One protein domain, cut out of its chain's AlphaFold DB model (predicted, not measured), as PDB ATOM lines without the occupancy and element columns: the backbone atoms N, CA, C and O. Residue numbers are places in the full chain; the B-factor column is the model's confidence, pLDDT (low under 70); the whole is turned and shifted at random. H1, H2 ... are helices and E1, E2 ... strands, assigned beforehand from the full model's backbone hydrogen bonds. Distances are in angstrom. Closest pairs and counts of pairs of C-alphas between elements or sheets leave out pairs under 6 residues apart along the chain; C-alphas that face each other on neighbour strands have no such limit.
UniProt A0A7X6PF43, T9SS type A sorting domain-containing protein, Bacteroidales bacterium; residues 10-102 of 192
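This is residues 10 to 102 of the 192 residues of the protein "T9SS type A sorting domain-containing protein" of Bacteroidales bacterium (UniProt A0A7X6PF43). A two-stranded hairpin, E1 and E2, packs on residues 15 to 23 of the long helix H1, while a second long helix, H4, runs much the same way as H1 on the other side of the domain. The short helix H2 sits between these two separated helices, H3 packs on residues 83 to 86 of H4, and residues 33 to 38 stick out. The printed part has 93 residues, with four named helices and two named strands in the order H1, H2, E1, E2, H3, H4; the sheet is antiparallel and the class is mostly helix. It is only just compact, close to loose, with a radius of gyration of the C-alphas of 14.3 A and spans of 41 by 31 by 24 A.

Strand E1 is residues 57 to 60 and E2 residues 63 to 66. Helix H1, residues 15 to 33, is 26.5 A long and begins at C-alpha 15 (204.372, -41.039, -2.118). H2 is residues 43 to 47 and H3 residues 70 to 73. H4, residues 83 to 100, is 25.6 A long and ends at C-alpha 100 (225.297, -20.220, 17.006).

E1 and E2 form an antiparallel hairpin, with N 58 and O 65 within hydrogen-bond range at 2.9 A. The closest C-alphas of H1 and E1 are those of Asn 15 and Trp 60, 5.6 A apart. H1 and H2 are close but not clearly touching, nearest at the C-alphas of Asn 25 and Ala 44, 7.8 A. H4 touches H2 with residues 85 to 92 alone, closest at Leu 47 and Gly 85, C-alphas 6.3 A apart. H4 touches H3, closest at the C-alphas of Asn 72 and Gly 85, 4.2 A. H1 and H4 are apart. In H1, H2 and H4 every O i to N i+4 pair is within hydrogen-bond range; H3 is too short for such a pair.

The C-alphas farthest apart, those of Asn 61 and Gly 102, are 44.1 A from each other. The printed part has no cut, and no link is long. Mean pLDDT of the printed part is 93.8, and no printed residue is under 70.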
ATOM      1  N   GLU A  10     213.842 -46.969   0.852       84.12
ATOM      2  CA  GLU A  10     213.929 -48.045  -0.154       84.12
ATOM      3  C   GLU A  10     212.563 -48.458  -0.733       84.12
ATOM      4  O   GLU A  10     212.318 -49.618  -1.057       84.12
ATOM      5  N   GLY A  11     211.636 -47.503  -0.834       85.62
ATOM      6  CA  GLY A  11     210.276 -47.732  -1.326       85.62
ATOM      7  C   GLY A  11     209.294 -48.280  -0.286       85.62
ATOM      8  O   GLY A  11     208.149 -48.565  -0.636       85.62
ATOM      9  N   LYS A  12     209.686 -48.405   0.989       88.50
ATOM     10  CA  LYS A  12     208.783 -48.819   2.082       88.50
ATOM     11  C   LYS A  12     207.767 -47.735   2.456       88.50
ATOM     12  O   LYS A  12     206.749 -48.048   3.070       88.50
ATOM     13  N   ILE A  13     208.024 -46.476   2.098       90.50
ATOM     14  CA  ILE A  13     207.117 -45.345   2.322       90.50
ATOM     15  C   ILE A  13     206.488 -44.916   0.992       90.50
ATOM     16  O   ILE A  13     207.187 -44.670   0.010       90.50
ATOM     17  N   SER A  14     205.158 -44.804   0.963       94.75
ATOM     18  CA  SER A  14     204.417 -44.377  -0.228       94.75
ATOM     19  C   SER A  14     204.574 -42.878  -0.507       94.75
ATOM     20  O   SER A  14     204.800 -42.077   0.402       94.75
ATOM     21  N   ASN A  15     204.355 -42.463  -1.760       95.19
ATOM     22  CA  ASN A  15     204.372 -41.039  -2.118       95.19
ATOM     23  C   ASN A  15     203.285 -40.227  -1.384       95.19
ATOM     24  O   ASN A  15     203.486 -39.042  -1.129       95.19
ATOM     25  N   GLU A  16     202.166 -40.852  -1.003       96.38
ATOM     26  CA  GLU A  16     201.155 -40.225  -0.141       96.38
ATOM     27  C   GLU A  16     201.727 -39.905   1.240       96.38
ATOM     28  O   GLU A  16     201.630 -38.774   1.714       96.38
ATOM     29  N   ALA A  17     202.364 -40.890   1.879       95.31
ATOM     30  CA  ALA A  17     202.965 -40.713   3.194       95.31
ATOM     31  C   ALA A  17     204.089 -39.665   3.160       95.31
ATOM     32  O   ALA A  17     204.180 -38.838   4.069       95.31
ATOM     33  N   LEU A  18     204.879 -39.630   2.081       95.19
ATOM     34  CA  LEU A  18     205.867 -38.577   1.839       95.19
ATOM     35  C   LEU A  18     205.230 -37.195   1.702       95.19
ATOM     36  O   LEU A  18     205.734 -36.236   2.285       95.19
ATOM     37  N   PHE A  19     204.123 -37.075   0.968       97.19
ATOM     38  CA  PHE A  19     203.415 -35.804   0.833       97.19
ATOM     39  C   PHE A  19     202.883 -35.313   2.187       97.19
ATOM     40  O   PHE A  19     203.062 -34.149   2.546       97.19
ATOM     41  N   GLN A  20     202.302 -36.208   2.992       96.56
ATOM     42  CA  GLN A  20     201.872 -35.884   4.355       96.56
ATOM     43  C   GLN A  20     203.057 -35.479   5.249       96.56
ATOM     44  O   GLN A  20     202.943 -34.543   6.043       96.56
ATOM     45  N   GLY A  21     204.206 -36.148   5.111       96.12
ATOM     46  CA  GLY A  21     205.462 -35.779   5.771       96.12
ATOM     47  C   GLY A  21     205.935 -34.378   5.382       96.12
ATOM     48  O   GLY A  21     206.203 -33.555   6.258       96.12
ATOM     49  N   HIS A  22     205.916 -34.060   4.087       96.88
ATOM     50  CA  HIS A  22     206.249 -32.732   3.575       96.88
ATOM     51  C   HIS A  22     205.339 -31.655   4.179       96.88
ATOM     52  O   HIS A  22     205.835 -30.660   4.700       96.88
ATOM     53  N   ARG A  23     204.018 -31.876   4.216       98.00
ATOM     54  CA  ARG A  23     203.068 -30.938   4.840       98.00
ATOM     55  C   ARG A  23     203.366 -30.698   6.320       98.00
ATOM     56  O   ARG A  23     203.303 -29.560   6.777       98.00
ATOM     57  N   LYS A  24     203.735 -31.739   7.072       97.94
ATOM     58  CA  LYS A  24     204.160 -31.600   8.477       97.94
ATOM     59  C   LYS A  24     205.461 -30.806   8.601       97.94
ATOM     60  O   LYS A  24     205.572 -29.961   9.483       97.94
ATOM     61  N   ASN A  25     206.414 -31.035   7.700       98.12
ATOM     62  CA  ASN A  25     207.658 -30.273   7.647       98.12
ATOM     63  C   ASN A  25     207.405 -28.787   7.334       98.12
ATOM     64  O   ASN A  25     208.039 -27.935   7.951       98.12
ATOM     65  N   GLU A  26     206.459 -28.448   6.449       98.25
ATOM     66  CA  GLU A  26     206.037 -27.053   6.223       98.25
ATOM     67  C   GLU A  26     205.486 -26.406   7.504       98.25
ATOM     68  O   GLU A  26     205.896 -25.304   7.848       98.25
ATOM     69  N   HIS A  27     204.669 -27.113   8.292       98.31
ATOM     70  CA  HIS A  27     204.197 -26.583   9.579       98.31
ATOM     71  C   HIS A  27     205.334 -26.304  10.576       98.31
ATOM     72  O   HIS A  27     205.279 -25.315  11.308       98.31
ATOM     73  N   ILE A  28     206.380 -27.140  10.605       98.56
ATOM     74  CA  ILE A  28     207.576 -26.885  11.424       98.56
ATOM     75  C   ILE A  28     208.295 -25.626  10.928       98.56
ATOM     76  O   ILE A  28     208.683 -24.788  11.741       98.56
ATOM     77  N   ARG A  29     208.447 -25.467   9.608       98.44
ATOM     78  CA  ARG A  29     209.069 -24.279   9.004       98.44
ATOM     79  C   ARG A  29     208.296 -23.013   9.343       98.44
ATOM     80  O   ARG A  29     208.912 -22.047   9.780       98.44
ATOM     81  N   ASP A  30     206.975 -23.031   9.200       98.56
ATOM     82  CA  ASP A  30     206.108 -21.898   9.532       98.56
ATOM     83  C   ASP A  30     206.208 -21.538  11.019       98.56
ATOM     84  O   ASP A  30     206.339 -20.367  11.372       98.56
ATOM     85  N   PHE A  31     206.234 -22.545  11.900       98.44
ATOM     86  CA  PHE A  31     206.401 -22.335  13.337       98.44
ATOM     87  C   PHE A  31     207.749 -21.696  13.690       98.44
ATOM     88  O   PHE A  31     207.798 -20.822  14.555       98.44
ATOM     89  N   VAL A  32     208.848 -22.115  13.059       98.44
ATOM     90  CA  VAL A  32     210.165 -21.502  13.296       98.44
ATOM     91  C   VAL A  32     210.193 -20.084  12.730       98.44
ATOM     92  O   VAL A  32     210.561 -19.167  13.451       98.44
ATOM     93  N   LYS A  33     209.746 -19.880  11.485       97.94
ATOM     94  CA  LYS A  33     209.747 -18.565  10.818       97.94
ATOM     95  C   LYS A  33     208.944 -17.493  11.559       97.94
ATOM     96  O   LYS A  33     209.211 -16.313  11.372       97.94
ATOM     97  N   ALA A  34     207.969 -17.888  12.375       98.44
ATOM     98  CA  ALA A  34     207.164 -16.967  13.169       98.44
ATOM     99  C   ALA A  34     207.939 -16.257  14.303       98.44
ATOM    100  O   ALA A  34     207.378 -15.365  14.934       98.44
ATOM    101  N   ASP A  35     209.181 -16.654  14.601       98.12
ATOM    102  CA  ASP A  35     209.990 -16.094  15.688       98.12
ATOM    103  C   ASP A  35     211.480 -16.194  15.348       98.12
ATOM    104  O   ASP A  35     212.039 -17.285  15.242       98.12
ATOM    105  N   GLU A  36     212.130 -15.042  15.201       95.75
ATOM    106  CA  GLU A  36     213.537 -14.928  14.798       95.75
ATOM    107  C   GLU A  36     214.526 -15.580  15.776       95.75
ATOM    108  O   GLU A  36     215.644 -15.911  15.389       95.75
ATOM    109  N   ASN A  37     214.113 -15.847  17.020       95.94
ATOM    110  CA  ASN A  37     214.952 -16.534  18.003       95.94
ATOM    111  C   ASN A  37     214.968 -18.059  17.814       95.94
ATOM    112  O   ASN A  37     215.665 -18.779  18.536       95.94
ATOM    113  N   ARG A  38     214.176 -18.595  16.876       96.94
ATOM    114  CA  ARG A  38     214.091 -20.033  16.619       96.94
ATOM    115  C   ARG A  38     215.031 -20.420  15.496       96.94
ATOM    116  O   ARG A  38     214.950 -19.927  14.379       96.94
ATOM    117  N   ILE A  39     215.862 -21.414  15.779       96.38
ATOM    118  CA  ILE A  39     216.801 -21.966  14.806       96.38
ATOM    119  C   ILE A  39     216.264 -23.297  14.279       96.38
ATOM    120  O   ILE A  39     215.877 -24.188  15.052       96.38
ATOM    121  N   LEU A  40     216.249 -23.439  12.954       97.75
ATOM    122  CA  LEU A  40     215.856 -24.658  12.257       97.75
ATOM    123  C   LEU A  40     217.069 -25.326  11.613       97.75
ATOM    124  O   LEU A  40     217.703 -24.762  10.728       97.75
ATOM    125  N   PHE A  41     217.327 -26.567  12.013       97.88
ATOM    126  CA  PHE A  41     218.129 -27.503  11.240       97.88
ATOM    127  C   PHE A  41     217.198 -28.227  10.261       97.88
ATOM    128  O   PHE A  41     216.517 -29.179  10.634       97.88
ATOM    129  N   ASP A  42     217.078 -27.733   9.030       97.62
ATOM    130  CA  ASP A  42     216.123 -28.268   8.050       97.62
ATOM    131  C   ASP A  42     216.664 -29.541   7.385       97.62
ATOM    132  O   ASP A  42     217.104 -29.538   6.236       97.62
ATOM    133  N   TYR A  43     216.673 -30.641   8.142       96.56
ATOM    134  CA  TYR A  43     217.144 -31.955   7.696       96.56
ATOM    135  C   TYR A  43     216.576 -32.348   6.322       96.56
ATOM    136  O   TYR A  43     217.293 -32.885   5.478       96.56
ATOM    137  N   ALA A  44     215.284 -32.089   6.100       95.81
ATOM    138  CA  ALA A  44     214.592 -32.449   4.872       95.81
ATOM    139  C   ALA A  44     215.135 -31.636   3.701       95.81
ATOM    140  O   ALA A  44     215.500 -32.218   2.682       95.81
ATOM    141  N   ASP A  45     215.214 -30.313   3.853       95.62
ATOM    142  CA  ASP A  45     215.689 -29.432   2.791       95.62
ATOM    143  C   ASP A  45     217.150 -29.725   2.435       95.62
ATOM    144  O   ASP A  45     217.458 -29.910   1.260       95.62
ATOM    145  N   ILE A  46     218.021 -29.921   3.436       96.62
ATOM    146  CA  ILE A  46     219.444 -30.242   3.228       96.62
ATOM    147  C   ILE A  46     219.621 -31.445   2.291       96.62
ATOM    148  O   ILE A  46     220.467 -31.400   1.399       96.62
ATOM    149  N   LEU A  47     218.829 -32.506   2.471       95.94
ATOM    150  CA  LEU A  47     218.943 -33.741   1.687       95.94
ATOM    151  C   LEU A  47     218.184 -33.719   0.353       95.94
ATOM    152  O   LEU A  47     218.412 -34.584  -0.498       95.94
ATOM    153  N   CYS A  48     217.302 -32.742   0.139       96.19
ATOM    154  CA  CYS A  48     216.601 -32.569  -1.135       96.19
ATOM    155  C   CYS A  48     217.475 -31.916  -2.216       96.19
ATOM    156  O   CYS A  48     217.009 -31.788  -3.348       96.19
ATOM    157  N   TYR A  49     218.714 -31.529  -1.895       95.25
ATOM    158  CA  TYR A  49     219.667 -30.950  -2.840       95.25
ATOM    159  C   TYR A  49     221.000 -31.698  -2.864       95.25
ATOM    160  O   TYR A  49     221.499 -32.135  -1.827       95.25
ATOM    161  N   ASP A  50     221.620 -31.753  -4.037       93.50
ATOM    162  CA  ASP A  50     223.007 -32.176  -4.223       93.50
ATOM    163  C   ASP A  50     223.979 -30.989  -4.101       93.50
ATOM    164  O   ASP A  50     223.590 -29.838  -3.877       93.50
ATOM    165  N   ASP A  51     225.285 -31.268  -4.137       87.88
ATOM    166  CA  ASP A  51     226.348 -30.254  -3.985       87.88
ATOM    167  C   ASP A  51     226.379 -29.247  -5.143       87.88
ATOM    168  O   ASP A  51     226.834 -28.123  -4.962       87.88
ATOM    169  N   ASP A  52     225.867 -29.635  -6.310       89.44
ATOM    170  CA  ASP A  52     225.743 -28.791  -7.502       89.44
ATOM    171  C   ASP A  52     224.432 -27.978  -7.537       89.44
ATOM    172  O   ASP A  52     224.170 -27.261  -8.501       89.44
ATOM    173  N   GLY A  53     223.600 -28.086  -6.495       90.06
ATOM    174  CA  GLY A  53     222.292 -27.434  -6.422       90.06
ATOM    175  C   GLY A  53     221.163 -28.195  -7.123       90.06
ATOM    176  O   GLY A  53     220.027 -27.714  -7.118       90.06
ATOM    177  N   THR A  54     221.420 -29.383  -7.681       94.06
ATOM    178  CA  THR A  54     220.367 -30.244  -8.236       94.06
ATOM    179  C   THR A  54     219.367 -30.610  -7.148       94.06
ATOM    180  O   THR A  54     219.753 -31.061  -6.073       94.06
ATOM    181  N   ARG A  55     218.071 -30.434  -7.427       95.38
ATOM    182  CA  ARG A  55     216.987 -30.681  -6.469       95.38
ATOM    183  C   ARG A  55     216.210 -31.952  -6.802       95.38
ATOM    184  O   ARG A  55     215.758 -32.126  -7.933       95.38
ATOM    185  N   GLY A  56     215.977 -32.792  -5.800       95.19
ATOM    186  CA  GLY A  56     215.087 -33.945  -5.893       95.19
ATOM    187  C   GLY A  56     213.614 -33.543  -5.792       95.19
ATOM    188  O   GLY A  56     213.244 -32.592  -5.096       95.19
ATOM    189  N   SER A  57     212.744 -34.273  -6.490       95.69
ATOM    190  CA  SER A  57     211.298 -34.047  -6.443       95.69
ATOM    191  C   SER A  57     210.519 -35.357  -6.496       95.69
ATOM    192  O   SER A  57     210.964 -36.340  -7.085       95.69
ATOM    193  N   VAL A  58     209.354 -35.359  -5.856       95.31
ATOM    194  CA  VAL A  58     208.405 -36.474  -5.823       95.31
ATOM    195  C   VAL A  58     207.021 -35.927  -6.164       95.31
ATOM    196  O   VAL A  58     206.686 -34.798  -5.797       95.31
ATOM    197  N   THR A  59     206.208 -36.724  -6.860       96.81
ATOM    198  CA  THR A  59     204.828 -36.363  -7.208       96.81
ATOM    199  C   THR A  59     203.834 -37.337  -6.578       96.81
ATOM    200  O   THR A  59     203.989 -38.558  -6.663       96.81
ATOM    201  N   TRP A  60     202.778 -36.789  -5.977       97.06
ATOM    202  CA  TRP A  60     201.599 -37.529  -5.532       97.06
ATOM    203  C   TRP A  60     200.333 -36.720  -5.808       97.06
ATOM    204  O   TRP A  60     200.253 -35.555  -5.428       97.06
ATOM    205  N   ASN A  61     199.340 -37.328  -6.465       95.94
ATOM    206  CA  ASN A  61     198.036 -36.713  -6.738       95.94
ATOM    207  C   ASN A  61     198.138 -35.266  -7.283       95.94
ATOM    208  O   ASN A  61     197.613 -34.331  -6.683       95.94
ATOM    209  N   ASN A  62     198.891 -35.073  -8.373       95.88
ATOM    210  CA  ASN A  62     199.194 -33.776  -9.012       95.88
ATOM    211  C   ASN A  62     199.966 -32.751  -8.157       95.88
ATOM    212  O   ASN A  62     200.200 -31.635  -8.612       95.88
ATOM    213  N   ASN A  63     200.402 -33.114  -6.951       96.06
ATOM    214  CA  ASN A  63     201.267 -32.282  -6.126       96.06
ATOM    215  C   ASN A  63     202.717 -32.722  -6.313       96.06
ATOM    216  O   ASN A  63     203.055 -33.868  -6.013       96.06
ATOM    217  N   THR A  64     203.568 -31.810  -6.777       97.12
ATOM    218  CA  THR A  64     205.024 -31.997  -6.825       97.12
ATOM    219  C   THR A  64     205.655 -31.290  -5.636       97.12
ATOM    220  O   THR A  64     205.403 -30.110  -5.407       97.12
ATOM    221  N   PHE A  65     206.481 -32.008  -4.883       96.31
ATOM    222  CA  PHE A  65     207.126 -31.518  -3.668       96.31
ATOM    223  C   PHE A  65     208.583 -32.002  -3.604       96.31
ATOM    224  O   PHE A  65     208.938 -32.966  -4.289       96.31
ATOM    225  N   PRO A  66     209.455 -31.330  -2.830       96.44
ATOM    226  CA  PRO A  66     210.835 -31.774  -2.659       96.44
ATOM    227  C   PRO A  66     210.926 -33.181  -2.061       96.44
ATOM    228  O   PRO A  66     210.155 -33.548  -1.174       96.44
ATOM    229  N   GLY A  67     211.897 -33.953  -2.540       95.44
ATOM    230  CA  GLY A  67     212.268 -35.248  -1.981       95.44
ATOM    231  C   GLY A  67     213.774 -35.447  -2.033       95.44
ATOM    232  O   GLY A  67     214.463 -34.753  -2.783       95.44
ATOM    233  N   ILE A  68     214.278 -36.382  -1.227       95.38
ATOM    234  CA  ILE A  68     215.705 -36.715  -1.192       95.38
ATOM    235  C   ILE A  68     216.240 -37.028  -2.599       95.38
ATOM    236  O   ILE A  68     215.578 -37.694  -3.400       95.38
ATOM    237  N   THR A  69     217.441 -36.543  -2.916       95.50
ATOM    238  CA  THR A  69     218.105 -36.879  -4.184       95.50
ATOM    239  C   THR A  69     218.594 -38.327  -4.174       95.50
ATOM    240  O   THR A  69     218.857 -38.913  -3.121       95.50
ATOM    241  N   ALA A  70     218.784 -38.917  -5.357       93.56
ATOM    242  CA  ALA A  70     219.329 -40.270  -5.459       93.56
ATOM    243  C   ALA A  70     220.730 -40.378  -4.831       93.56
ATOM    244  O   ALA A  70     221.019 -41.380  -4.186       93.56
ATOM    245  N   LYS A  71     221.568 -39.340  -4.963       94.50
ATOM    246  CA  LYS A  71     222.919 -39.286  -4.383       94.50
ATOM    247  C   LYS A  71     222.888 -39.261  -2.854       94.50
ATOM    248  O   LYS A  71     223.716 -39.906  -2.217       94.50
ATOM    249  N   ASN A  72     221.939 -38.539  -2.261       94.31
ATOM    250  CA  ASN A  72     221.792 -38.466  -0.808       94.31
ATOM    251  C   ASN A  72     221.083 -39.698  -0.225       94.31
ATOM    252  O   ASN A  72     221.294 -40.024   0.941       94.31
ATOM    253  N   ALA A  73     220.266 -40.396  -1.018       92.44
ATOM    254  CA  ALA A  73     219.587 -41.619  -0.600       92.44
ATOM    255  C   ALA A  73     220.451 -42.878  -0.776       92.44
ATOM    256  O   ALA A  73     220.421 -43.751   0.083       92.44
ATOM    257  N   TYR A  74     221.232 -42.975  -1.857       91.69
ATOM    258  CA  TYR A  74     221.922 -44.203  -2.260       91.69
ATOM    259  C   TYR A  74     223.408 -43.985  -2.599       91.69
ATOM    260  O   TYR A  74     223.784 -42.908  -3.062       91.69
ATOM    261  N   PRO A  75     224.259 -45.020  -2.435       90.94
ATOM    262  CA  PRO A  75     223.966 -46.309  -1.797       90.94
ATOM    263  C   PRO A  75     223.782 -46.162  -0.280       90.94
ATOM    264  O   PRO A  75     224.452 -45.346   0.350       90.94
ATOM    265  N   ILE A  76     222.889 -46.964   0.306       83.19
ATOM    266  CA  ILE A  76     222.700 -47.012   1.761       83.19
ATOM    267  C   ILE A  76     223.768 -47.930   2.353       83.19
ATOM    268  O   ILE A  76     223.863 -49.096   1.978       83.19
ATOM    269  N   ASN A  77     224.560 -47.401   3.282       77.44
ATOM    270  CA  ASN A  77     225.554 -48.175   4.026       77.44
ATOM    271  C   ASN A  77     224.975 -48.639   5.376       77.44
ATOM    272  O   ASN A  77     224.963 -49.827   5.687       77.44
ATOM    273  N   MET A  78     224.390 -47.710   6.143       71.69
ATOM    274  CA  MET A  78     223.637 -47.992   7.370       71.69
ATOM    275  C   MET A  78     222.493 -46.978   7.534       71.69
ATOM    276  O   MET A  78     222.726 -45.771   7.514       71.69
ATOM    277  N   GLY A  79     221.264 -47.451   7.753       79.06
ATOM    278  CA  GLY A  79     220.113 -46.591   8.059       79.06
ATOM    279  C   GLY A  79     219.323 -46.121   6.832       79.06
ATOM    280  O   GLY A  79     218.954 -46.937   5.997       79.06
ATOM    281  N   HIS A  80     218.994 -44.825   6.779       84.50
ATOM    282  CA  HIS A  80     218.032 -44.241   5.823       84.50
ATOM    283  C   HIS A  80     218.666 -43.502   4.632       84.50
ATOM    284  O   HIS A  80     217.963 -43.183   3.677       84.50
ATOM    285  N   ILE A  81     219.963 -43.179   4.691       91.81
ATOM    286  CA  ILE A  81     220.627 -42.274   3.738       91.81
ATOM    287  C   ILE A  81     222.034 -42.763   3.386       91.81
ATOM    288  O   ILE A  81     222.607 -43.602   4.085       91.81
ATOM    289  N   SER A  82     222.594 -42.226   2.305       92.88
ATOM    290  CA  SER A  82     223.948 -42.546   1.860       92.88
ATOM    291  C   SER A  82     225.021 -41.852   2.697       92.88
ATOM    292  O   SER A  82     224.762 -40.891   3.427       92.88
ATOM    293  N   ASP A  83     226.270 -42.282   2.524       93.19
ATOM    294  CA  ASP A  83     227.430 -41.607   3.118       93.19
ATOM    295  C   ASP A  83     227.556 -40.146   2.643       93.19
ATOM    296  O   ASP A  83     227.976 -39.277   3.411       93.19
ATOM    297  N   ALA A  84     227.119 -39.840   1.414       92.81
ATOM    298  CA  ALA A  84     227.065 -38.467   0.912       92.81
ATOM    299  C   ALA A  84     226.017 -37.629   1.665       92.81
ATOM    300  O   ALA A  84     226.322 -36.514   2.096       92.81
ATOM    301  N   GLY A  85     224.825 -38.188   1.901       93.31
ATOM    302  CA  GLY A  85     223.790 -37.552   2.718       93.31
ATOM    303  C   GLY A  85     224.255 -37.311   4.161       93.31
ATOM    304  O   GLY A  85     224.104 -36.206   4.687       93.31
ATOM    305  N   ASN A  86     224.903 -38.309   4.777       93.44
ATOM    306  CA  ASN A  86     225.490 -38.197   6.118       93.44
ATOM    307  C   ASN A  86     226.521 -37.062   6.198       93.44
ATOM    308  O   ASN A  86     226.459 -36.220   7.098       93.44
ATOM    309  N   LEU A  87     227.451 -37.001   5.240       93.56
ATOM    310  CA  LEU A  87     228.473 -35.956   5.196       93.56
ATOM    311  C   LEU A  87     227.857 -34.561   5.028       93.56
ATOM    312  O   LEU A  87     228.319 -33.601   5.648       93.56
ATOM    313  N   ARG A  88     226.804 -34.438   4.216       93.44
ATOM    314  CA  ARG A  88     226.104 -33.169   3.994       93.44
ATOM    315  C   ARG A  88     225.428 -32.661   5.266       93.44
ATOM    316  O   ARG A  88     225.596 -31.494   5.619       93.44
ATOM    317  N   LEU A  89     224.744 -33.540   5.997       95.06
ATOM    318  CA  LEU A  89     224.162 -33.206   7.299       95.06
ATOM    319  C   LEU A  89     225.231 -32.808   8.316       95.06
ATOM    320  O   LEU A  89     225.050 -31.825   9.029       95.06
ATOM    321  N   ALA A  90     226.359 -33.525   8.361       95.12
ATOM    322  CA  ALA A  90     227.461 -33.197   9.261       95.12
ATOM    323  C   ALA A  90     228.033 -31.798   8.975       95.12
ATOM    324  O   ALA A  90     228.204 -31.005   9.901       95.12
ATOM    325  N   LYS A  91     228.261 -31.463   7.696       93.12
ATOM    326  CA  LYS A  91     228.711 -30.127   7.269       93.12
ATOM    327  C   LYS A  91     227.703 -29.040   7.644       93.12
ATOM    328  O   LYS A  91     228.094 -28.022   8.210       93.12
ATOM    329  N   ALA A  92     226.417 -29.264   7.374       94.88
ATOM    330  CA  ALA A  92     225.359 -28.312   7.703       94.88
ATOM    331  C   ALA A  92     225.222 -28.100   9.220       94.88
ATOM    332  O   ALA A  92     225.069 -26.969   9.677       94.88
ATOM    333  N   MET A  93     225.326 -29.172  10.012       95.81
ATOM    334  CA  MET A  93     225.262 -29.092  11.471       95.81
ATOM    335  C   MET A  93     226.473 -28.351  12.035       95.81
ATOM    336  O   MET A  93     226.304 -27.476  12.879       95.81
ATOM    337  N   TRP A  94     227.679 -28.651  11.542       93.88
ATOM    338  CA  TRP A  94     228.885 -27.918  11.922       93.88
ATOM    339  C   TRP A  94     228.751 -26.425  11.612       93.88
ATOM    340  O   TRP A  94     228.994 -25.597  12.486       93.88
ATOM    341  N   TRP A  95     228.290 -26.086  10.403       90.75
ATOM    342  CA  TRP A  95     228.081 -24.698   9.996       90.75
ATOM    343  C   TRP A  95     227.067 -23.990  10.901       90.75
ATOM    344  O   TRP A  95     227.355 -22.916  11.423       90.75
ATOM    345  N   MET A  96     225.917 -24.617  11.173       93.75
ATOM    346  CA  MET A  96     224.902 -24.068  12.075       93.75
ATOM    347  C   MET A  96     225.454 -23.833  13.489       93.75
ATOM    348  O   MET A  96     225.229 -22.770  14.064       93.75
ATOM    349  N   LEU A  97     226.196 -24.795  14.049       93.56
ATOM    350  CA  LEU A  97     226.800 -24.666  15.379       93.56
ATOM    351  C   LEU A  97     227.852 -23.553  15.428       93.56
ATOM    352  O   LEU A  97     227.901 -22.824  16.415       93.56
ATOM    353  N   ALA A  98     228.649 -23.384  14.370       90.44
ATOM    354  CA  ALA A  98     229.610 -22.288  14.272       90.44
ATOM    355  C   ALA A  98     228.903 -20.921  14.308       90.44
ATOM    356  O   ALA A  98     229.302 -20.044  15.073       90.44
ATOM    357  N   ARG A  99     227.802 -20.757  13.559       89.56
ATOM    358  CA  ARG A  99     226.984 -19.531  13.596       89.56
ATOM    359  C   ARG A  99     226.375 -19.288  14.980       89.56
ATOM    360  O   ARG A  99     226.495 -18.192  15.507       89.56
ATOM    361  N   ILE A 100     225.819 -20.319  15.625       89.62
ATOM    362  CA  ILE A 100     225.297 -20.220  17.006       89.62
ATOM    363  C   ILE A 100     226.389 -19.797  17.998       89.62
ATOM    364  O   ILE A 100     226.119 -19.046  18.931       89.62
ATOM    365  N   ALA A 101     227.625 -20.259  17.799       89.06
ATOM    366  CA  ALA A 101     228.773 -19.889  18.621       89.06
ATOM    367  C   ALA A 101     229.314 -18.472  18.335       89.06
ATOM    368  O   ALA A 101     230.343 -18.094  18.896       89.06
ATOM    369  N   GLY A 102     228.655 -17.693  17.470       85.50
ATOM    370  CA  GLY A 102     229.044 -16.326  17.141       85.50
ATOM    371  C   GLY A 102     230.173 -16.233  16.118       85.50
ATOM    372  O   GLY A 102     230.861 -15.217  16.065       85.50
TER     373      GLY A 102